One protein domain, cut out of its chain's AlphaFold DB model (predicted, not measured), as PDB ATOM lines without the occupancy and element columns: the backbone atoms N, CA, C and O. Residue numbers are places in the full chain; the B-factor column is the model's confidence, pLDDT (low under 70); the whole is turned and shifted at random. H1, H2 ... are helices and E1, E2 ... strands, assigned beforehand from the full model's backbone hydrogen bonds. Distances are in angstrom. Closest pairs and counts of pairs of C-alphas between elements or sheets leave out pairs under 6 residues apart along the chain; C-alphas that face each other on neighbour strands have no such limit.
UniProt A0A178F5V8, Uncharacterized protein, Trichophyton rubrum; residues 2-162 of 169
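What this domain is: This is residues 2 to 162 of the 169 residues of an uncharacterized protein of Trichophyton rubrum (UniProt A0A178F5V8). The model is a small head with a long two-helix arm: in the head, a strongly twisted sheet of four strands has H2 packed on one face, with the short H1 on the same face but beside the strands, over none of them, and from the head runs the arm of H3 and H5, side by side in opposite directions, with the short H4 at the arm's far end. H3 begins beside the head, where it only grazes the sheet, and the arm makes the longest axis. The printed part has 161 residues with five named helices and four named strands, in the order H1, E1, E2, E3, H2, E4, H3, H4, H5, and its class is mixed, helices and strands. The branched sheet has two antiparallel pairs, E1 with E3 and E2 with E3, and one parallel pair, E3 with E4. The whole is loose, with a radius of gyration of the C-alphas of 20.3 A, and elongated, spanning 69 by 36 by 34 A.

Where its parts are: E3, residues 33 to 42, is the longest strand at 24.5 A and bends by 53 degrees at residue 39. The other strands are E1, residues 9 to 11, E2, residues 17 to 22, and E4, residues 69 to 74, 16.8 A long. H1, residues 2 to 6, begins at C-alpha 2 (53.846, 72.680, 60.624). H2, residues 48 to 62, is 21.0 A long. H3, residues 94 to 113, is 28.3 A long and begins at C-alpha 94 (47.722, 94.790, 70.036). H4 is residues 117 to 124. H5, residues 132 to 161, is 43.0 A long and ends at C-alpha 161 (46.105, 100.228, 57.306).

How they stand to each other: E1 and E2 lie on one side of E3, E4 on the other side. E2 and E3 form a hairpin, with N 20 and O 35 2.8 A apart, within hydrogen-bond range, as are N 41 and O 10 of E3 and E1, 2.8 A, and N 36 and O 69 of E3 and E4, 2.8 A. E3, H2 and E4 form a strand-helix-strand unit, two parallel neighbour strands with a helix between, whose crossover is right-handed. H2 is on the sheet at a height of 6.3 A, slantwise to the strands, at 35 degrees to E3 on the local plane; its closest C-alphas to E4 are those of Cys 53 and Val 70, 6.9 A. H1 is on the same face and touches H2, which meets it with residues 52 to 56 alone; the C-alphas of Leu 4 and Thr 52 are closest, 6.3 A. H3 only just grazes the sheet, with residues 96 to 100 and 5 pairs of C-alphas within 10 A. H3 and H5 touch at a shallow tilt of 22 degrees, opposite ways, closest at the C-alphas of Ile 108 and Ile 145, 5.5 A. H4 and H5 are close but not clearly touching, about perpendicular at 77 degrees, with the C-alphas of Ile 123 and Val 135 closest, 6.4 A. H2 and H5 are apart. Every O i to N i+4 pair is within hydrogen-bond range in H1, H2, H3 and H4, and 25 of 26 are in H5.

The domain as a whole: The two C-alphas farthest apart are those of Asn 64 and Ser 129, 69.4 A. The printed part has no cut. The link from E4 to H3, residues 75 to 93, is long. The mean pLDDT of the printed part is 73.6; residues 13 to 16, 23 to 31, 43 to 47, 75 to 100, 151 and 154 to 162 are under 70.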
ATOM      1  N   GLU A   2      53.737  72.339  62.061       80.69
ATOM      2  CA  GLU A   2      53.846  72.680  60.624       80.69
ATOM      3  C   GLU A   2      53.323  74.080  60.260       80.69
ATOM      4  O   GLU A   2      53.975  74.793  59.504       80.69
ATOM      5  N   ILE A   3      52.203  74.515  60.852       82.56
ATOM      6  CA  ILE A   3      51.657  75.865  60.628       82.56
ATOM      7  C   ILE A   3      52.638  76.960  61.085       82.56
ATOM      8  O   ILE A   3      52.826  77.940  60.372       82.56
ATOM      9  N   LEU A   4      53.294  76.791  62.239       79.50
ATOM     10  CA  LEU A   4      54.263  77.766  62.758       79.50
ATOM     11  C   LEU A   4      55.490  77.852  61.839       79.50
ATOM     12  O   LEU A   4      55.896  78.938  61.430       79.50
ATOM     13  N   VAL A   5      56.010  76.691  61.428       82.25
ATOM     14  CA  VAL A   5      57.152  76.582  60.508       82.25
ATOM     15  C   VAL A   5      56.841  77.228  59.157       82.25
ATOM     16  O   VAL A   5      57.662  77.983  58.641       82.25
ATOM     17  N   LYS A   6      55.639  76.999  58.608       83.25
ATOM     18  CA  LYS A   6      55.175  77.579  57.333       83.25
ATOM     19  C   LYS A   6      55.279  79.105  57.304       83.25
ATOM     20  O   LYS A   6      55.566  79.672  56.253       83.25
ATOM     21  N   PHE A   7      55.053  79.761  58.437       79.62
ATOM     22  CA  PHE A   7      55.099  81.217  58.552       79.62
ATOM     23  C   PHE A   7      56.364  81.733  59.244       79.62
ATOM     24  O   PHE A   7      56.414  82.903  59.601       79.62
ATOM     25  N   ASN A   8      57.396  80.897  59.401       78.19
ATOM     26  CA  ASN A   8      58.663  81.274  60.033       78.19
ATOM     27  C   ASN A   8      58.485  81.804  61.474       78.19
ATOM     28  O   ASN A   8      59.171  82.729  61.913       78.19
ATOM     29  N   VAL A   9      57.529  81.218  62.193       75.94
ATOM     30  CA  VAL A   9      57.261  81.467  63.607       75.94
ATOM     31  C   VAL A   9      57.933  80.362  64.409       75.94
ATOM     32  O   VAL A   9      57.606  79.184  64.255       75.94
ATOM     33  N   ASP A  10      58.883  80.735  65.261       78.19
ATOM     34  CA  ASP A  10      59.636  79.764  66.046       78.19
ATOM     35  C   ASP A  10      58.808  79.284  67.223       78.19
ATOM     36  O   ASP A  10      58.367  80.079  68.044       78.19
ATOM     37  N   TYR A  11      58.607  77.975  67.321       79.44
ATOM     38  CA  TYR A  11      57.970  77.377  68.483       79.44
ATOM     39  C   TYR A  11      58.928  77.387  69.674       79.44
ATOM     40  O   TYR A  11      60.074  76.954  69.539       79.44
ATOM     41  N   ASN A  12      58.452  77.819  70.843       72.00
ATOM     42  CA  ASN A  12      59.214  77.690  72.078       72.00
ATOM     43  C   ASN A  12      58.841  76.369  72.784       72.00
ATOM     44  O   ASN A  12      57.775  76.285  73.402       72.00
ATOM     45  N   PRO A  13      59.708  75.339  72.754       66.50
ATOM     46  CA  PRO A  13      59.401  74.043  73.357       66.50
ATOM     47  C   PRO A  13      59.354  74.083  74.889       66.50
ATOM     48  O   PRO A  13      58.751  73.204  75.494       66.50
ATOM     49  N   TYR A  14      59.957  75.095  75.520       61.31
ATOM     50  CA  TYR A  14      60.004  75.225  76.979       61.31
ATOM     51  C   TYR A  14      58.718  75.814  77.564       61.31
ATOM     52  O   TYR A  14      58.387  75.541  78.713       61.31
ATOM     53  N   ALA A  15      57.991  76.603  76.770       64.44
ATOM     54  CA  ALA A  15      56.731  77.229  77.159       64.44
ATOM     55  C   ALA A  15      55.511  76.628  76.442       64.44
ATOM     56  O   ALA A  15      54.392  77.006  76.749       64.44
ATOM     57  N   GLY A  16      55.700  75.658  75.546       66.06
ATOM     58  CA  GLY A  16      54.670  74.688  75.186       66.06
ATOM     59  C   GLY A  16      53.519  75.181  74.295       66.06
ATOM     60  O   GLY A  16      53.401  76.346  73.918       66.06
ATOM     61  N   LEU A  17      52.667  74.216  73.927       76.00
ATOM     62  CA  LEU A  17      51.320  74.433  73.397       76.00
ATOM     63  C   LEU A  17      50.367  73.695  74.329       76.00
ATOM     64  O   LEU A  17      50.468  72.474  74.451       76.00
ATOM     65  N   TYR A  18      49.483  74.414  75.008       76.19
ATOM     66  CA  TYR A  18      48.560  73.799  75.955       76.19
ATOM     67  C   TYR A  18      47.262  74.598  76.085       76.19
ATOM     68  O   TYR A  18      47.251  75.817  75.885       76.19
ATOM     69  N   PRO A  19      46.145  73.918  76.395       76.62
ATOM     70  CA  PRO A  19      44.902  74.592  76.719       76.62
ATOM     71  C   PRO A  19      45.035  75.313  78.064       76.62
ATOM     72  O   PRO A  19      45.571  74.769  79.031       76.62
ATOM     73  N   VAL A  20      44.515  76.530  78.129       76.06
ATOM     74  CA  VAL A  20      44.414  77.352  79.334       76.06
ATOM     75  C   VAL A  20      43.013  77.928  79.442       76.06
ATOM     76  O   VAL A  20      42.325  78.107  78.439       76.06
ATOM     77  N   GLN A  21      42.599  78.255  80.662       75.38
ATOM     78  CA  GLN A  21      41.495  79.179  80.864       75.38
ATOM     79  C   GLN A  21      42.055  80.562  81.144       75.38
ATOM     80  O   GLN A  21      43.006  80.717  81.913       75.38
ATOM     81  N   ARG A  22      41.481  81.559  80.486       70.44
ATOM     82  CA  ARG A  22      41.897  82.949  80.626       70.44
ATOM     83  C   ARG A  22      40.634  83.774  80.888       70.44
ATOM     84  O   ARG A  22      39.638  83.557  80.204       70.44
ATOM     85  N   ALA A  23      40.704  84.753  81.791       65.44
ATOM     86  CA  ALA A  23      39.793  85.905  81.809       65.44
ATOM     87  C   ALA A  23      40.586  87.211  81.586       65.44
ATOM     88  O   ALA A  23      41.786  87.253  81.862       65.44
ATOM     89  N   SER A  24      39.954  88.243  81.022       61.69
ATOM     90  CA  SER A  24      40.567  89.571  80.928       61.69
ATOM     91  C   SER A  24      40.456  90.259  82.285       61.69
ATOM     92  O   SER A  24      39.353  90.411  82.810       61.69
ATOM     93  N   ASP A  25      41.582  90.709  82.838       57.97
ATOM     94  CA  ASP A  25      41.595  91.510  84.069       57.97
ATOM     95  C   ASP A  25      41.027  92.925  83.855       57.97
ATOM     96  O   ASP A  25      40.711  93.624  84.815       57.97
ATOM     97  N   GLU A  26      40.888  93.349  82.594       53.09
ATOM     98  CA  GLU A  26      40.358  94.659  82.208       53.09
ATOM     99  C   GLU A  26      38.829  94.640  82.004       53.09
ATOM    100  O   GLU A  26      38.200  95.700  81.954       53.09
ATOM    101  N   ASP A  27      38.205  93.457  81.925       49.97
ATOM    102  CA  ASP A  27      36.759  93.345  81.735       49.97
ATOM    103  C   ASP A  27      36.005  93.558  83.055       49.97
ATOM    104  O   ASP A  27      36.287  92.939  84.081       49.97
ATOM    105  N   MET A  28      34.952  94.386  83.018       44.06
ATOM    106  CA  MET A  28      34.078  94.636  84.179       44.06
ATOM    107  C   MET A  28      33.409  93.361  84.731       44.06
ATOM    108  O   MET A  28      32.925  93.355  85.864       44.06
ATOM    109  N   LYS A  29      33.344  92.294  83.927       54.94
ATOM    110  CA  LYS A  29      32.935  90.947  84.326       54.94
ATOM    111  C   LYS A  29      33.989  89.967  83.821       54.94
ATOM    112  O   LYS A  29      34.217  89.900  82.621       54.94
ATOM    113  N   GLN A  30      34.579  89.190  84.727       62.59
ATOM    114  CA  GLN A  30      35.552  88.156  84.372       62.59
ATOM    115  C   GLN A  30      34.849  86.972  83.700       62.59
ATOM    116  O   GLN A  30      34.376  86.047  84.364       62.59
ATOM    117  N   GLU A  31      34.759  87.019  82.376       67.88
ATOM    118  CA  GLU A  31      34.340  85.886  81.559       67.88
ATOM    119  C   GLU A  31      35.551  85.004  81.243       67.88
ATOM    120  O   GLU A  31      36.600  85.489  80.817       67.88
ATOM    121  N   TRP A  32      35.418  83.704  81.507       72.81
ATOM    122  CA  TRP A  32      36.498  82.740  81.339       72.81
ATOM    123  C   TRP A  32      36.380  82.037  79.996       72.81
ATOM    124  O   TRP A  32      35.413  81.324  79.730       72.81
ATOM    125  N   TYR A  33      37.415  82.180  79.180       72.88
ATOM    126  CA  TYR A  33      37.497  81.574  77.864       72.88
ATOM    127  C   TYR A  33      38.451  80.387  77.870       72.88
ATOM    128  O   TYR A  33      39.539  80.441  78.449       72.88
ATOM    129  N   SER A  34      38.048  79.316  77.187       81.12
ATOM    130  CA  SER A  34      38.950  78.209  76.875       81.12
ATOM    131  C   SER A  34      39.845  78.635  75.716       81.12
ATOM    132  O   SER A  34      39.358  78.890  74.619       81.12
ATOM    133  N   THR A  35      41.149  78.714  75.945       77.56
ATOM    134  CA  THR A  35      42.118  79.264  74.994       77.56
ATOM    135  C   THR A  35      43.224  78.248  74.745       77.56
ATOM    136  O   THR A  35      43.773  77.671  75.680       77.56
ATOM    137  N   ILE A  36      43.583  78.027  73.486       79.44
ATOM    138  CA  ILE A  36      44.819  77.342  73.125       79.44
ATOM    139  C   ILE A  36      45.931  78.377  73.112       79.44
ATOM    140  O   ILE A  36      45.954  79.290  72.285       79.44
ATOM    141  N   PHE A  37      46.859  78.197  74.043       77.69
ATOM    142  CA  PHE A  37      48.046  79.014  74.141       77.69
ATOM    143  C   PHE A  37      49.161  78.438  73.269       77.69
ATOM    144  O   PHE A  37      49.442  77.237  73.306       77.69
ATOM    145  N   VAL A  38      49.814  79.308  72.501       79.88
ATOM    146  CA  VAL A  38      50.956  78.971  71.656       79.88
ATOM    147  C   VAL A  38      52.124  79.874  72.026       79.88
ATOM    148  O   VAL A  38      52.159  81.051  71.658       79.88
ATOM    149  N   SER A  39      53.115  79.314  72.722       76.81
ATOM    150  CA  SER A  39      54.364  80.035  72.939       76.81
ATOM    151  C   SER A  39      55.213  80.014  71.678       76.81
ATOM    152  O   SER A  39      55.580  78.947  71.167       76.81
ATOM    153  N   ALA A  40      55.535  81.200  71.179       77.00
ATOM    154  CA  ALA A  40      56.319  81.338  69.975       77.00
ATOM    155  C   ALA A  40      57.293  82.515  70.050       77.00
ATOM    156  O   ALA A  40      57.303  83.293  70.997       77.00
ATOM    157  N   THR A  41      58.133  82.648  69.033       74.62
ATOM    158  CA  THR A  41      59.038  83.774  68.851       74.62
ATOM    159  C   THR A  41      58.850  84.331  67.448       74.62
ATOM    160  O   THR A  41      58.925  83.606  66.449       74.62
ATOM    161  N   LYS A  42      58.568  85.633  67.367       71.06
ATOM    162  CA  LYS A  42      58.400  86.331  66.094       71.06
ATOM    163  C   LYS A  42      59.777  86.665  65.519       71.06
ATOM    164  O   LYS A  42      60.550  87.408  66.124       71.06
ATOM    165  N   ARG A  43      60.097  86.127  64.340       66.44
ATOM    166  CA  ARG A  43      61.371  86.414  63.652       66.44
ATOM    167  C   ARG A  43      61.369  87.740  62.892       66.44
ATOM    168  O   ARG A  43      62.429  88.305  62.645       66.44
ATOM    169  N   SER A  44      60.200  88.231  62.488       66.06
ATOM    170  CA  SER A  44      60.061  89.430  61.654       66.06
ATOM    171  C   SER A  44      58.750  90.143  61.967       66.06
ATOM    172  O   SER A  44      57.745  89.482  62.194       66.06
ATOM    173  N   LEU A  45      58.729  91.480  61.971       62.91
ATOM    174  CA  LEU A  45      57.525  92.300  62.174       62.91
ATOM    175  C   LEU A  45      56.629  92.344  60.922       62.91
ATOM    176  O   LEU A  45      56.288  93.400  60.404       62.91
ATOM    177  N   ASP A  46      56.227  91.172  60.444       66.88
ATOM    178  CA  ASP A  46      55.417  90.991  59.244       66.88
ATOM    179  C   ASP A  46      54.049  90.355  59.571       66.88
ATOM    180  O   ASP A  46      53.601  90.298  60.725       66.88
ATOM    181  N   ARG A  47      53.365  89.873  58.526       66.31
ATOM    182  CA  ARG A  47      52.060  89.208  58.634       66.31
ATOM    183  C   ARG A  47      52.150  87.748  59.093       66.31
ATOM    184  O   ARG A  47      51.099  87.122  59.190       66.31
ATOM    185  N   SER A  48      53.338  87.200  59.370       74.62
ATOM    186  CA  SER A  48      53.531  85.793  59.761       74.62
ATOM    187  C   SER A  48      52.612  85.391  60.903       74.62
ATOM    188  O   SER A  48      51.850  84.442  60.766       74.62
ATOM    189  N   TRP A  49      52.604  86.157  61.992       75.88
ATOM    190  CA  TRP A  49      51.743  85.924  63.149       75.88
ATOM    191  C   TRP A  49      50.254  85.977  62.817       75.88
ATOM    192  O   TRP A  49      49.525  85.061  63.171       75.88
ATOM    193  N   TYR A  50      49.805  86.991  62.074       71.25
ATOM    194  CA  TYR A  50      48.411  87.088  61.636       71.25
ATOM    195  C   TYR A  50      47.993  85.870  60.796       71.25
ATOM    196  O   TYR A  50      46.950  85.263  61.036       71.25
ATOM    197  N   LEU A  51      48.819  85.496  59.815       77.94
ATOM    198  CA  LEU A  51      48.561  84.354  58.938       77.94
ATOM    199  C   LEU A  51      48.601  83.035  59.714       77.94
ATOM    200  O   LEU A  51      47.783  82.154  59.465       77.94
ATOM    201  N   THR A  52      49.494  82.942  60.697       80.75
ATOM    202  CA  THR A  52      49.588  81.817  61.627       80.75
ATOM    203  C   THR A  52      48.312  81.686  62.448       80.75
ATOM    204  O   THR A  52      47.709  80.617  62.435       80.75
ATOM    205  N   CYS A  53      47.849  82.760  63.100       76.44
ATOM    206  CA  CYS A  53      46.593  82.759  63.854       76.44
ATOM    207  C   CYS A  53      45.417  82.335  62.968       76.44
ATOM    208  O   CYS A  53      44.634  81.475  63.360       76.44
ATOM    209  N   LYS A  54      45.326  82.882  61.750       77.00
ATOM    210  CA  LYS A  54      44.257  82.552  60.798       77.00
ATOM    211  C   LYS A  54      44.260  81.072  60.404       77.00
ATOM    212  O   LYS A  54      43.200  80.456  60.326       77.00
ATOM    213  N   GLU A  55      45.431  80.498  60.156       83.69
ATOM    214  CA  GLU A  55      45.550  79.091  59.774       83.69
ATOM    215  C   GLU A  55      45.263  78.155  60.960       83.69
ATOM    216  O   GLU A  55      44.599  77.135  60.789       83.69
ATOM    217  N   ILE A  56      45.697  78.517  62.176       83.06
ATOM    218  CA  ILE A  56      45.340  77.779  63.398       83.06
ATOM    219  C   ILE A  56      43.825  77.834  63.624       83.06
ATOM    220  O   ILE A  56      43.217  76.799  63.884       83.06
ATOM    221  N   ARG A  57      43.198  79.006  63.466       78.81
ATOM    222  CA  ARG A  57      41.740  79.189  63.571       78.81
ATOM    223  C   ARG A  57      40.995  78.274  62.597       78.81
ATOM    224  O   ARG A  57      40.124  77.522  63.025       78.81
ATOM    225  N   LYS A  58      41.413  78.245  61.328       80.19
ATOM    226  CA  LYS A  58      40.847  77.343  60.316       80.19
ATOM    227  C   LYS A  58      40.998  75.866  60.703       80.19
ATOM    228  O   LYS A  58      40.044  75.102  60.594       80.19
ATOM    229  N   LEU A  59      42.170  75.464  61.202       86.19
ATOM    230  CA  LEU A  59      42.393  74.095  61.676       86.19
ATOM    231  C   LEU A  59      41.452  73.734  62.837       86.19
ATOM    232  O   LEU A  59      40.938  72.619  62.882       86.19
ATOM    233  N   LEU A  60      41.217  74.650  63.779       83.25
ATOM    234  CA  LEU A  60      40.296  74.410  64.893       83.25
ATOM    235  C   LEU A  60      38.850  74.278  64.419       83.25
ATOM    236  O   LEU A  60      38.144  73.385  64.884       83.25
ATOM    237  N   GLU A  61      38.418  75.107  63.473       80.75
ATOM    238  CA  GLU A  61      37.098  74.989  62.845       80.75
ATOM    239  C   GLU A  61      36.914  73.620  62.178       80.75
ATOM    240  O   GLU A  61      35.947  72.919  62.472       80.75
ATOM    241  N   GLU A  62      37.889  73.177  61.377       88.00
ATOM    242  CA  GLU A  62      37.881  71.862  60.712       88.00
ATOM    243  C   GLU A  62      37.831  70.681  61.700       88.00
ATOM    244  O   GLU A  62      37.405  69.579  61.345       88.00
ATOM    245  N   LYS A  63      38.258  70.892  62.949       88.19
ATOM    246  CA  LYS A  63      38.252  69.890  64.024       88.19
ATOM    247  C   LYS A  63      37.059  70.018  64.979       88.19
ATOM    248  O   LYS A  63      37.038  69.313  65.984       88.19
ATOM    249  N   ASN A  64      36.073  70.874  64.686       86.75
ATOM    250  CA  ASN A  64      34.955  71.209  65.586       86.75
ATOM    251  C   ASN A  64      35.407  71.781  66.948       86.75
ATOM    252  O   ASN A  64      34.744  71.627  67.972       86.75
ATOM    253  N   MET A  65      36.545  72.470  66.957       84.31
ATOM    254  CA  MET A  65      37.177  73.095  68.123       84.31
ATOM    255  C   MET A  65      37.119  74.629  68.061       84.31
ATOM    256  O   MET A  65      37.875  75.307  68.749       84.31
ATOM    257  N   ALA A  66      36.210  75.192  67.258       77.94
ATOM    258  CA  ALA A  66      36.069  76.640  67.071       77.94
ATOM    259  C   ALA A  66      35.756  77.413  68.367       77.94
ATOM    260  O   ALA A  66      36.022  78.606  68.441       77.94
ATOM    261  N   HIS A  67      35.232  76.729  69.388       77.06
ATOM    262  CA  HIS A  67      34.959  77.291  70.712       77.06
ATOM    263  C   HIS A  67      36.225  77.625  71.517       77.06
ATOM    264  O   HIS A  67      36.130  78.322  72.522       77.06
ATOM    265  N   PHE A  68      37.399  77.126  71.109       77.81
ATOM    266  CA  PHE A  68      38.663  77.551  71.699       77.81
ATOM    267  C   PHE A  68      39.130  78.875  71.088       77.81
ATOM    268  O   PHE A  68      39.190  79.029  69.866       77.81
ATOM    269  N   ASN A  69      39.555  79.806  71.934       75.00
ATOM    270  CA  ASN A  69      40.321  80.979  71.520       75.00
ATOM    271  C   ASN A  69      41.755  80.579  71.150       75.00
ATOM    272  O   ASN A  69      42.251  79.554  71.617       75.00
ATOM    273  N   VAL A  70      42.436  81.379  70.330       74.69
ATOM    274  CA  VAL A  70      43.855  81.162  70.002       74.69
ATOM    275  C   VAL A  70      44.657  82.371  70.443       74.69
ATOM    276  O   VAL A  70      44.380  83.489  70.019       74.69
ATOM    277  N   GLU A  71      45.681  82.130  71.254       75.50
ATOM    278  CA  GLU A  71      46.591  83.166  71.730       75.50
ATOM    279  C   GLU A  71      48.029  82.762  71.391       75.50
ATOM    280  O   GLU A  71      48.517  81.727  71.847       75.50
ATOM    281  N   ILE A  72      48.703  83.569  70.566       76.19
ATOM    282  CA  ILE A  72      50.129  83.412  70.257       76.19
ATOM    283  C   ILE A  72      50.878  84.555  70.934       76.19
ATOM    284  O   ILE A  72      50.592  85.718  70.654       76.19
ATOM    285  N   ILE A  73      51.844  84.234  71.794       71.19
ATOM    286  CA  ILE A  73      52.639  85.239  72.518       71.19
ATOM    287  C   ILE A  73      54.119  85.072  72.203       71.19
ATOM    288  O   ILE A  73      54.636  83.950  72.205       71.19
ATOM    289  N   ASP A  74      54.799  86.204  71.995       71.50
ATOM    290  CA  ASP A  74      56.257  86.259  71.998       71.50
ATOM    291  C   ASP A  74      56.731  86.210  73.443       71.50
ATOM    292  O   ASP A  74      56.533  87.157  74.206       71.50
ATOM    293  N   CYS A  75      57.349  85.101  73.835       65.56
ATOM    294  CA  CYS A  75      57.823  84.928  75.204       65.56
ATOM    295  C   CYS A  75      58.856  85.985  75.628       65.56
ATOM    296  O   CYS A  75      59.026  86.203  76.822       65.56
ATOM    297  N   ARG A  76      59.533  86.653  74.680       64.38
ATOM    298  CA  ARG A  76      60.477  87.741  74.986       64.38
ATOM    299  C   ARG A  76      59.761  89.016  75.429       64.38
ATOM    300  O   ARG A  76      60.280  89.716  76.287       64.38
ATOM    301  N   ALA A  77      58.563  89.261  74.901       60.38
ATOM    302  CA  ALA A  77      57.758  90.450  75.180       60.38
ATOM    303  C   ALA A  77      56.809  90.273  76.387       60.38
ATOM    304  O   ALA A  77      55.973  91.131  76.654       60.38
ATOM    305  N   SER A  78      56.895  89.156  77.127       59.28
ATOM    306  CA  SER A  78      56.041  88.881  78.297       59.28
ATOM    307  C   SER A  78      56.874  88.586  79.560       59.28
ATOM    308  O   SER A  78      56.919  87.448  80.033       59.28
ATOM    309  N   PRO A  79      57.535  89.606  80.144       50.97
ATOM    310  CA  PRO A  79      58.398  89.429  81.315       50.97
ATOM    311  C   PRO A  79      57.648  89.035  82.604       50.97
ATOM    312  O   PRO A  79      58.260  88.487  83.516       50.97
ATOM    313  N   GLY A  80      56.331  89.276  82.689       54.25
ATOM    314  CA  GLY A  80      55.481  88.941  83.848       54.25
ATOM    315  C   GLY A  80      54.866  87.534  83.829       54.25
ATOM    316  O   GLY A  80      54.169  87.145  84.766       54.25
ATOM    317  N   GLY A  81      55.118  86.756  82.773       54.50
ATOM    318  CA  GLY A  81      54.520  85.439  82.583       54.50
ATOM    319  C   GLY A  81      53.108  85.478  81.987       54.50
ATOM    320  O   GLY A  81      52.407  86.485  81.984       54.50
ATOM    321  N   ILE A  82      52.689  84.320  81.473       55.56
ATOM    322  CA  ILE A  82      51.529  84.151  80.581       55.56
ATOM    323  C   ILE A  82      50.200  84.586  81.224       55.56
ATOM    324  O   ILE A  82      49.285  85.003  80.520       55.56
ATOM    325  N   GLN A  83      50.091  84.519  82.555       54.69
ATOM    326  CA  GLN A  83      48.859  84.829  83.289       54.69
ATOM    327  C   GLN A  83      48.562  86.328  83.412       54.69
ATOM    328  O   GLN A  83      47.397  86.678  83.532       54.69
ATOM    329  N   GLN A  84      49.568  87.204  83.334       52.81
ATOM    330  CA  GLN A  84      49.395  88.657  83.518       52.81
ATOM    331  C   GLN A  84      49.004  89.393  82.227       52.81
ATOM    332  O   GLN A  84      48.931  90.621  82.182       52.81
ATOM    333  N   ASN A  85      48.807  88.644  81.144       52.38
ATOM    334  CA  ASN A  85      48.555  89.206  79.831       52.38
ATOM    335  C   ASN A  85      47.039  89.424  79.645       52.38
ATOM    336  O   ASN A  85      46.288  88.474  79.890       52.38
ATOM    337  N   PRO A  86      46.561  90.602  79.199       51.72
ATOM    338  CA  PRO A  86      45.150  90.781  78.862       51.72
ATOM    339  C   PRO A  86      44.788  89.877  77.683       51.72
ATOM    340  O   PRO A  86      45.561  89.751  76.730       51.72
ATOM    341  N   ILE A  87      43.624  89.229  77.749       50.41
ATOM    342  CA  ILE A  87      43.155  88.376  76.656       50.41
ATOM    343  C   ILE A  87      42.818  89.258  75.478       50.41
ATOM    344  O   ILE A  87      41.877  90.044  75.527       50.41
ATOM    345  N   LEU A  88      43.535  89.058  74.385       52.00
ATOM    346  CA  LEU A  88      43.132  89.583  73.097       52.00
ATOM    347  C   LEU A  88      42.779  88.388  72.225       52.00
ATOM    348  O   LEU A  88      43.643  87.733  71.645       52.00
ATOM    349  N   VAL A  89      41.483  88.066  72.228       47.44
ATOM    350  CA  VAL A  89      40.915  86.968  71.449       47.44
ATOM    351  C   VAL A  89      41.303  87.155  69.988       47.44
ATOM    352  O   VAL A  89      41.104  88.221  69.403       47.44
ATOM    353  N   ASP A  90      41.886  86.111  69.416       45.53
ATOM    354  CA  ASP A  90      42.153  85.974  67.988       45.53
ATOM    355  C   ASP A  90      43.041  87.040  67.380       45.53
ATOM    356  O   ASP A  90      43.068  87.175  66.167       45.53
ATOM    357  N   GLN A  91      43.834  87.759  68.170       50.44
ATOM    358  CA  GLN A  91      44.841  88.668  67.638       50.44
ATOM    359  C   GLN A  91      46.225  88.323  68.169       50.44
ATOM    360  O   GLN A  91      46.350  87.871  69.306       50.44
ATOM    361  N   PRO A  92      47.301  88.623  67.418       51.72
ATOM    362  CA  PRO A  92      48.498  89.066  68.106       51.72
ATOM    363  C   PRO A  92      48.079  90.284  68.928       51.72
ATOM    364  O   PRO A  92      47.686  91.312  68.382       51.72
ATOM    365  N   SER A  93      48.054  90.115  70.239       54.69
ATOM    366  CA  SER A  93      47.587  91.091  71.209       54.69
ATOM    367  C   SER A  93      48.169  92.479  70.898       54.69
ATOM    368  O   SER A  93      49.378  92.658  71.017       54.69
ATOM    369  N   LEU A  94      47.332  93.435  70.462       54.19
ATOM    370  CA  LEU A  94      47.722  94.790  70.036       54.19
ATOM    371  C   LEU A  94      48.726  95.433  70.997       54.19
ATOM    372  O   LEU A  94      49.783  95.883  70.569       54.19
ATOM    373  N   LYS A  95      48.445  95.339  72.297       54.44
ATOM    374  CA  LYS A  95      49.334  95.770  73.380       54.44
ATOM    375  C   LYS A  95      50.774  95.265  73.227       54.44
ATOM    376  O   LYS A  95      51.707  96.010  73.471       54.44
ATOM    377  N   TYR A  96      50.976  94.023  72.793       56.44
ATOM    378  CA  TYR A  96      52.302  93.410  72.639       56.44
ATOM    379  C   TYR A  96      52.948  93.739  71.302       56.44
ATOM    380  O   TYR A  96      54.170  93.770  71.203       56.44
ATOM    381  N   HIS A  97      52.145  93.993  70.268       63.75
ATOM    382  CA  HIS A  97      52.659  94.569  69.029       63.75
ATOM    383  C   HIS A  97      53.186  95.987  69.280       63.75
ATOM    384  O   HIS A  97      54.290  96.304  68.849       63.75
ATOM    385  N   GLU A  98      52.443  96.795  70.041       63.72
ATOM    386  CA  GLU A  98      52.858  98.128  70.494       63.72
ATOM    387  C   GLU A  98      54.077  98.057  71.423       63.72
ATOM    388  O   GLU A  98      55.068  98.721  71.148       63.72
ATOM    389  N   GLN A  99      54.085  97.170  72.426       65.06
ATOM    390  CA  GLN A  99      55.260  96.957  73.285       65.06
ATOM    391  C   GLN A  99      56.492  96.506  72.492       65.06
ATOM    392  O   GLN A  99      57.584  97.002  72.736       65.06
ATOM    393  N   SER A 100      56.333  95.611  71.511       66.94
ATOM    394  CA  SER A 100      57.449  95.202  70.647       66.94
ATOM    395  C   SER A 100      57.982  96.394  69.847       66.94
ATOM    396  O   SER A 100      59.192  96.555  69.712       66.94
ATOM    397  N   ILE A 101      57.095  97.247  69.322       73.38
ATOM    398  CA  ILE A 101      57.490  98.491  68.646       73.38
ATOM    399  C   ILE A 101      58.255  99.405  69.612       73.38
ATOM    400  O   ILE A 101      59.319  99.902  69.241       73.38
ATOM    401  N   ASP A 102      57.766  99.585  70.837       76.94
ATOM    402  CA  ASP A 102      58.413 100.416  71.854       76.94
ATOM    403  C   ASP A 102      59.802  99.882  72.236       76.94
ATOM    404  O   ASP A 102      60.755 100.657  72.322       76.94
ATOM    405  N   GLU A 103      59.962  98.564  72.391       78.06
ATOM    406  CA  GLU A 103      61.254  97.915  72.657       78.06
ATOM    407  C   GLU A 103      62.251  98.113  71.507       78.06
ATOM    408  O   GLU A 103      63.433  98.408  71.732       78.06
ATOM    409  N   TYR A 104      61.788  98.002  70.259       76.44
ATOM    410  CA  TYR A 104      62.624  98.276  69.092       76.44
ATOM    411  C   TYR A 104      63.035  99.747  69.022       76.44
ATOM    412  O   TYR A 104      64.213 100.039  68.807       76.44
ATOM    413  N   LEU A 105      62.101 100.674  69.254       82.19
ATOM    414  CA  LEU A 105      62.380 102.111  69.290       82.19
ATOM    415  C   LEU A 105      63.353 102.477  70.416       82.19
ATOM    416  O   LEU A 105      64.260 103.287  70.207       82.19
ATOM    417  N   PHE A 106      63.208 101.858  71.589       84.12
ATOM    418  CA  PHE A 106      64.138 102.015  72.702       84.12
ATOM    419  C   PHE A 106      65.547 101.546  72.318       84.12
ATOM    420  O   PHE A 106      66.506 102.304  72.455       84.12
ATOM    421  N   SER A 107      65.662 100.349  71.738       79.38
ATOM    422  CA  SER A 107      66.943  99.784  71.290       79.38
ATOM    423  C   SER A 107      67.614 100.652  70.219       79.38
ATOM    424  O   SER A 107      68.819 100.901  70.276       79.38
ATOM    425  N   ILE A 108      66.835 101.167  69.256       85.50
ATOM    426  CA  ILE A 108      67.312 102.128  68.251       85.50
ATOM    427  C   ILE A 108      67.864 103.376  68.934       85.50
ATOM    428  O   ILE A 108      68.963 103.814  68.602       85.50
ATOM    429  N   LYS A 109      67.135 103.934  69.903       88.19
ATOM    430  CA  LYS A 109      67.551 105.137  70.628       88.19
ATOM    431  C   LYS A 109      68.844 104.914  71.413       88.19
ATOM    432  O   LYS A 109      69.715 105.782  71.380       88.19
ATOM    433  N   GLU A 110      69.012 103.775  72.082       88.62
ATOM    434  CA  GLU A 110      70.263 103.460  72.785       88.62
ATOM    435  C   GLU A 110      71.445 103.353  71.812       88.62
ATOM    436  O   GLU A 110      72.478 103.996  72.006       88.62
ATOM    437  N   MET A 111      71.278 102.616  70.710       84.81
ATOM    438  CA  MET A 111      72.328 102.469  69.698       84.81
ATOM    439  C   MET A 111      72.647 103.785  68.977       84.81
ATOM    440  O   MET A 111      73.806 104.031  68.625       84.81
ATOM    441  N   ASP A 112      71.644 104.633  68.751       84.56
ATOM    442  CA  ASP A 112      71.803 105.915  68.072       84.56
ATOM    443  C   ASP A 112      72.451 106.969  68.983       84.56
ATOM    444  O   ASP A 112      73.253 107.778  68.519       84.56
ATOM    445  N   THR A 113      72.181 106.939  70.288       86.00
ATOM    446  CA  THR A 113      72.786 107.866  71.263       86.00
ATOM    447  C   THR A 113      74.200 107.469  71.698       86.00
ATOM    448  O   THR A 113      74.908 108.296  72.274       86.00
ATOM    449  N   TYR A 114      74.661 106.258  71.353       81.25
ATOM    450  CA  TYR A 114      76.028 105.777  71.610       81.25
ATOM    451  C   TYR A 114      77.125 106.709  71.059       81.25
ATOM    452  O   TYR A 114      78.222 106.795  71.616       81.25
ATOM    453  N   ILE A 115      76.844 107.427  69.967       83.38
ATOM    454  CA  ILE A 115      77.762 108.402  69.366       83.38
ATOM    455  C   ILE A 115      77.096 109.774  69.362       83.38
ATOM    456  O   ILE A 115      75.965 109.920  68.902       83.38
ATOM    457  N   SER A 116      77.811 110.793  69.850       87.25
ATOM    458  CA  SER A 116      77.277 112.155  69.894       87.25
ATOM    459  C   SER A 116      76.994 112.699  68.485       87.25
ATOM    460  O   SER A 116      77.712 112.352  67.539       87.25
ATOM    461  N   PRO A 117      75.995 113.586  68.321       87.56
ATOM    462  CA  PRO A 117      75.652 114.172  67.022       87.56
ATOM    463  C   PRO A 117      76.850 114.804  66.299       87.56
ATOM    464  O   PRO A 117      77.071 114.552  65.120       87.56
ATOM    465  N   GLU A 118      77.699 115.522  67.035       88.06
ATOM    466  CA  GLU A 118      78.916 116.163  66.519       88.06
ATOM    467  C   GLU A 118      79.908 115.154  65.924       88.06
ATOM    468  O   GLU A 118      80.612 115.442  64.956       88.06
ATOM    469  N   VAL A 119      79.996 113.954  66.507       85.69
ATOM    470  CA  VAL A 119      80.856 112.888  65.986       85.69
ATOM    471  C   VAL A 119      80.211 112.240  64.763       85.69
ATOM    472  O   VAL A 119      80.937 111.932  63.821       85.69
ATOM    473  N   LYS A 120      78.878 112.095  64.715       88.50
ATOM    474  CA  LYS A 120      78.170 111.613  63.513       88.50
ATOM    475  C   LYS A 120      78.396 112.536  62.315       88.50
ATOM    476  O   LYS A 120      78.757 112.051  61.249       88.50
ATOM    477  N   GLU A 121      78.292 113.851  62.501       90.06
ATOM    478  CA  GLU A 121      78.570 114.832  61.440       90.06
ATOM    479  C   GLU A 121      80.012 114.740  60.927       90.06
ATOM    480  O   GLU A 121      80.272 114.798  59.722       90.06
ATOM    481  N   ARG A 122      80.972 114.543  61.837       88.50
ATOM    482  CA  ARG A 122      82.378 114.331  61.464       88.50
ATOM    483  C   ARG A 122      82.587 113.019  60.708       88.50
ATOM    484  O   ARG A 122      83.401 112.986  59.793       88.50
ATOM    485  N   ILE A 123      81.854 111.960  61.053       89.38
ATOM    486  CA  ILE A 123      81.875 110.694  60.309       89.38
ATOM    487  C   ILE A 123      81.297 110.899  58.901       89.38
ATOM    488  O   ILE A 123      81.940 110.523  57.926       89.38
ATOM    489  N   TRP A 124      80.136 111.549  58.771       88.69
ATOM    490  CA  TRP A 124      79.492 111.805  57.473       88.69
ATOM    491  C   TRP A 124      80.307 112.712  56.552       88.69
ATOM    492  O   TRP A 124      80.314 112.513  55.341       88.69
ATOM    493  N   SER A 125      81.028 113.681  57.116       90.44
ATOM    494  CA  SER A 125      81.950 114.545  56.366       90.44
ATOM    495  C   SER A 125      83.293 113.880  56.042       90.44
ATOM    496  O   SER A 125      84.155 114.519  55.440       90.44
ATOM    497  N   GLY A 126      83.498 112.615  56.431       86.12
ATOM    498  CA  GLY A 126      84.740 111.886  56.178       86.12
ATOM    499  C   GLY A 126      85.944 112.469  56.922       86.12
ATOM    500  O   GLY A 126      87.072 112.375  56.439       86.12
ATOM    501  N   ASN A 127      85.723 113.110  58.075       88.38
ATOM    502  CA  ASN A 127      86.780 113.788  58.813       88.38
ATOM    503  C   ASN A 127      87.809 112.766  59.346       88.38
ATOM    504  O   ASN A 127      87.466 111.942  60.202       88.38
ATOM    505  N   PRO A 128      89.088 112.847  58.930       86.00
ATOM    506  CA  PRO A 128      90.111 111.864  59.292       86.00
ATOM    507  C   PRO A 128      90.495 111.905  60.779       86.00
ATOM    508  O   PRO A 128      91.170 111.007  61.271       86.00
ATOM    509  N   SER A 129      90.056 112.934  61.511       88.69
ATOM    510  CA  SER A 129      90.296 113.085  62.951       88.69
ATOM    511  C   SER A 129      89.402 112.180  63.804       88.69
ATOM    512  O   SER A 129      89.593 112.099  65.019       88.69
ATOM    513  N   VAL A 130      88.391 111.530  63.214       88.31
ATOM    514  CA  VAL A 130      87.542 110.578  63.937       88.31
ATOM    515  C   VAL A 130      88.264 109.232  64.041       88.31
ATOM    516  O   VAL A 130      88.628 108.659  63.016       88.31
ATOM    517  N   PRO A 131      88.444 108.671  65.251       90.88
ATOM    518  CA  PRO A 131      89.072 107.365  65.406       90.88
ATOM    519  C   PRO A 131      88.338 106.275  64.619       90.88
ATOM    520  O   PRO A 131      87.120 106.135  64.748       90.88
ATOM    521  N   THR A 132      89.076 105.435  63.890       87.94
ATOM    522  CA  THR A 132      88.518 104.343  63.069       87.94
ATOM    523  C   THR A 132      87.598 103.412  63.865       87.94
ATOM    524  O   THR A 132      86.580 102.959  63.351       87.94
ATOM    525  N   GLY A 133      87.896 103.170  65.147       86.12
ATOM    526  CA  GLY A 133      87.028 102.385  66.029       86.12
ATOM    527  C   GLY A 133      85.642 103.008  66.243       86.12
ATOM    528  O   GLY A 133      84.654 102.280  66.289       86.12
ATOM    529  N   LYS A 134      85.546 104.346  66.302       86.00
ATOM    530  CA  LYS A 134      84.261 105.058  66.399       86.00
ATOM    531  C   LYS A 134      83.486 105.009  65.085       86.00
ATOM    532  O   LYS A 134      82.276 104.821  65.120       86.00
ATOM    533  N   VAL A 135      84.181 105.127  63.950       88.19
ATOM    534  CA  VAL A 135      83.579 104.968  62.614       88.19
ATOM    535  C   VAL A 135      82.974 103.569  62.477       88.19
ATOM    536  O   VAL A 135      81.789 103.431  62.195       88.19
ATOM    537  N   ARG A 136      83.746 102.526  62.799       88.19
ATOM    538  CA  ARG A 136      83.281 101.135  62.732       88.19
ATOM    539  C   ARG A 136      82.118 100.854  63.690       88.19
ATOM    540  O   ARG A 136      81.183 100.155  63.320       88.19
ATOM    541  N   GLY A 137      82.167 101.386  64.914       86.38
ATOM    542  CA  GLY A 137      81.067 101.260  65.876       86.38
ATOM    543  C   GLY A 137      79.779 101.920  65.377       86.38
ATOM    544  O   GLY A 137      78.709 101.327  65.477       86.38
ATOM    545  N   TYR A 138      79.890 103.106  64.769       87.75
ATOM    546  CA  TYR A 138      78.765 103.772  64.114       87.75
ATOM    547  C   TYR A 138      78.163 102.906  63.001       87.75
ATOM    548  O   TYR A 138      76.958 102.669  62.998       87.75
ATOM    549  N   GLU A 139      78.992 102.400  62.088       88.19
ATOM    550  CA  GLU A 139      78.550 101.570  60.961       88.19
ATOM    551  C   GLU A 139      77.846 100.289  61.423       88.19
ATOM    552  O   GLU A 139      76.785  99.952  60.898       88.19
ATOM    553  N   LEU A 140      78.389  99.603  62.434       86.50
ATOM    554  CA  LEU A 140      77.767  98.411  63.018       86.50
ATOM    555  C   LEU A 140      76.406  98.730  63.648       86.50
ATOM    556  O   LEU A 140      75.441  98.008  63.403       86.50
ATOM    557  N   ASN A 141      76.293  99.834  64.391       87.88
ATOM    558  CA  ASN A 141      75.007 100.261  64.943       87.88
ATOM    559  C   ASN A 141      74.005 100.581  63.824       87.88
ATOM    560  O   ASN A 141      72.852 100.169  63.906       87.88
ATOM    561  N   GLN A 142      74.430 101.241  62.741       88.19
ATOM    562  CA  GLN A 142      73.559 101.525  61.593       88.19
ATOM    563  C   GLN A 142      73.097 100.252  60.867       88.19
ATOM    564  O   GLN A 142      71.953 100.190  60.416       88.19
ATOM    565  N   GLN A 143      73.931  99.208  60.802       84.25
ATOM    566  CA  GLN A 143      73.539  97.904  60.249       84.25
ATOM    567  C   GLN A 143      72.412  97.226  61.040       84.25
ATOM    568  O   GLN A 143      71.703  96.402  60.469       84.25
ATOM    569  N   ILE A 144      72.216  97.582  62.313       80.50
ATOM    570  CA  ILE A 144      71.131  97.067  63.161       80.50
ATOM    571  C   ILE A 144      69.952  98.049  63.190       80.50
ATOM    572  O   ILE A 144      68.799  97.637  63.047       80.50
ATOM    573  N   ILE A 145      70.217  99.352  63.318       82.31
ATOM    574  CA  ILE A 145      69.195 100.406  63.367       82.31
ATOM    575  C   ILE A 145      68.364 100.427  62.084       82.31
ATOM    576  O   ILE A 145      67.141 100.448  62.158       82.31
ATOM    577  N   ASN A 146      68.996 100.382  60.909       82.62
ATOM    578  CA  ASN A 146      68.293 100.478  59.627       82.62
ATOM    579  C   ASN A 146      67.251  99.365  59.409       82.62
ATOM    580  O   ASN A 146      66.093  99.694  59.135       82.62
ATOM    581  N   PRO A 147      67.586  98.066  59.554       74.25
ATOM    582  CA  PRO A 147      66.577  97.019  59.451       74.25
ATOM    583  C   PRO A 147      65.548  97.101  60.584       74.25
ATOM    584  O   PRO A 147      64.371  96.869  60.329       74.25
ATOM    585  N   THR A 148      65.941  97.492  61.801       71.00
ATOM    586  CA  THR A 148      64.998  97.649  62.924       71.00
ATOM    587  C   THR A 148      63.982  98.769  62.670       71.00
ATOM    588  O   THR A 148      62.791  98.569  62.891       71.00
ATOM    589  N   ASN A 149      64.405  99.908  62.112       76.31
ATOM    590  CA  ASN A 149      63.516 100.993  61.686       76.31
ATOM    591  C   ASN A 149      62.540 100.525  60.602       76.31
ATOM    592  O   ASN A 149      61.339 100.759  60.709       76.31
ATOM    593  N   ALA A 150      63.032  99.801  59.591       74.31
ATOM    594  CA  ALA A 150      62.176  99.243  58.547       74.31
ATOM    595  C   ALA A 150      61.140  98.249  59.112       74.31
ATOM    596  O   ALA A 150      60.001  98.210  58.644       74.31
ATOM    597  N   LEU A 151      61.514  97.472  60.134       65.56
ATOM    598  CA  LEU A 151      60.613  96.566  60.847       65.56
ATOM    599  C   LEU A 151      59.544  97.334  61.642       65.56
ATOM    600  O   LEU A 151      58.365  96.979  61.572       65.56
ATOM    601  N   VAL A 152      59.922  98.407  62.348       73.56
ATOM    602  CA  VAL A 152      58.977  99.288  63.057       73.56
ATOM    603  C   VAL A 152      57.994  99.932  62.077       73.56
ATOM    604  O   VAL A 152      56.785  99.866  62.297       73.56
ATOM    605  N   ASP A 153      58.476 100.473  60.956       71.81
ATOM    606  CA  ASP A 153      57.631 101.084  59.925       71.81
ATOM    607  C   ASP A 153      56.606 100.095  59.355       71.81
ATOM    608  O   ASP A 153      55.432 100.438  59.174       71.81
ATOM    609  N   GLN A 154      57.022  98.850  59.100       64.56
ATOM    610  CA  GLN A 154      56.119  97.779  58.668       64.56
ATOM    611  C   GLN A 154      55.070  97.458  59.737       64.56
ATOM    612  O   GLN A 154      53.887  97.339  59.409       64.56
ATOM    613  N   GLY A 155      55.477  97.373  61.006       62.50
ATOM    614  CA  GLY A 155      54.573  97.133  62.128       62.50
ATOM    615  C   GLY A 155      53.539  98.248  62.317       62.50
ATOM    616  O   GLY A 155      52.354  97.963  62.500       62.50
ATOM    617  N   VAL A 156      53.958  99.511  62.218       67.50
ATOM    618  CA  VAL A 156      53.077 100.684  62.344       67.50
ATOM    619  C   VAL A 156      52.104 100.777  61.166       67.50
ATOM    620  O   VAL A 156      50.912 101.013  61.373       67.50
ATOM    621  N   ARG A 157      52.576 100.571  59.926       64.12
ATOM    622  CA  ARG A 157      51.707 100.570  58.732       64.12
ATOM    623  C   ARG A 157      50.690  99.443  58.774       64.12
ATOM    624  O   ARG A 157      49.518  99.692  58.519       64.12
ATOM    625  N   PHE A 158      51.112  98.236  59.152       58.88
ATOM    626  CA  PHE A 158      50.216  97.090  59.293       58.88
ATOM    627  C   PHE A 158      49.021  97.405  60.199       58.88
ATOM    628  O   PHE A 158      47.891  97.076  59.845       58.88
ATOM    629  N   PHE A 159      49.264  98.088  61.321       57.41
ATOM    630  CA  PHE A 159      48.207  98.471  62.250       57.41
ATOM    631  C   PHE A 159      47.328  99.612  61.709       57.41
ATOM    632  O   PHE A 159      46.104  99.503  61.702       57.41
ATOM    633  N   LYS A 160      47.936 100.680  61.170       62.12
ATOM    634  CA  LYS A 160      47.201 101.839  60.624       62.12
ATOM    635  C   LYS A 160      46.338 101.498  59.408       62.12
ATOM    636  O   LYS A 160      45.274 102.083  59.231       62.12
ATOM    637  N   GLU A 161      46.790 100.581  58.556       57.84
ATOM    638  CA  GLU A 161      46.105 100.228  57.306       57.84
ATOM    639  C   GLU A 161      44.968  99.216  57.510       57.84
ATOM    640  O   GLU A 161      44.127  99.047  56.623       57.84
ATOM    641  N   LYS A 162      44.920  98.523  58.654       50.56
ATOM    642  CA  LYS A 162      43.939  97.467  58.908       50.56
ATOM    643  C   LYS A 162      43.444  97.514  60.352       50.56
ATOM    644  O   LYS A 162      43.930  96.778  61.201       50.56
TER     645      LYS A 162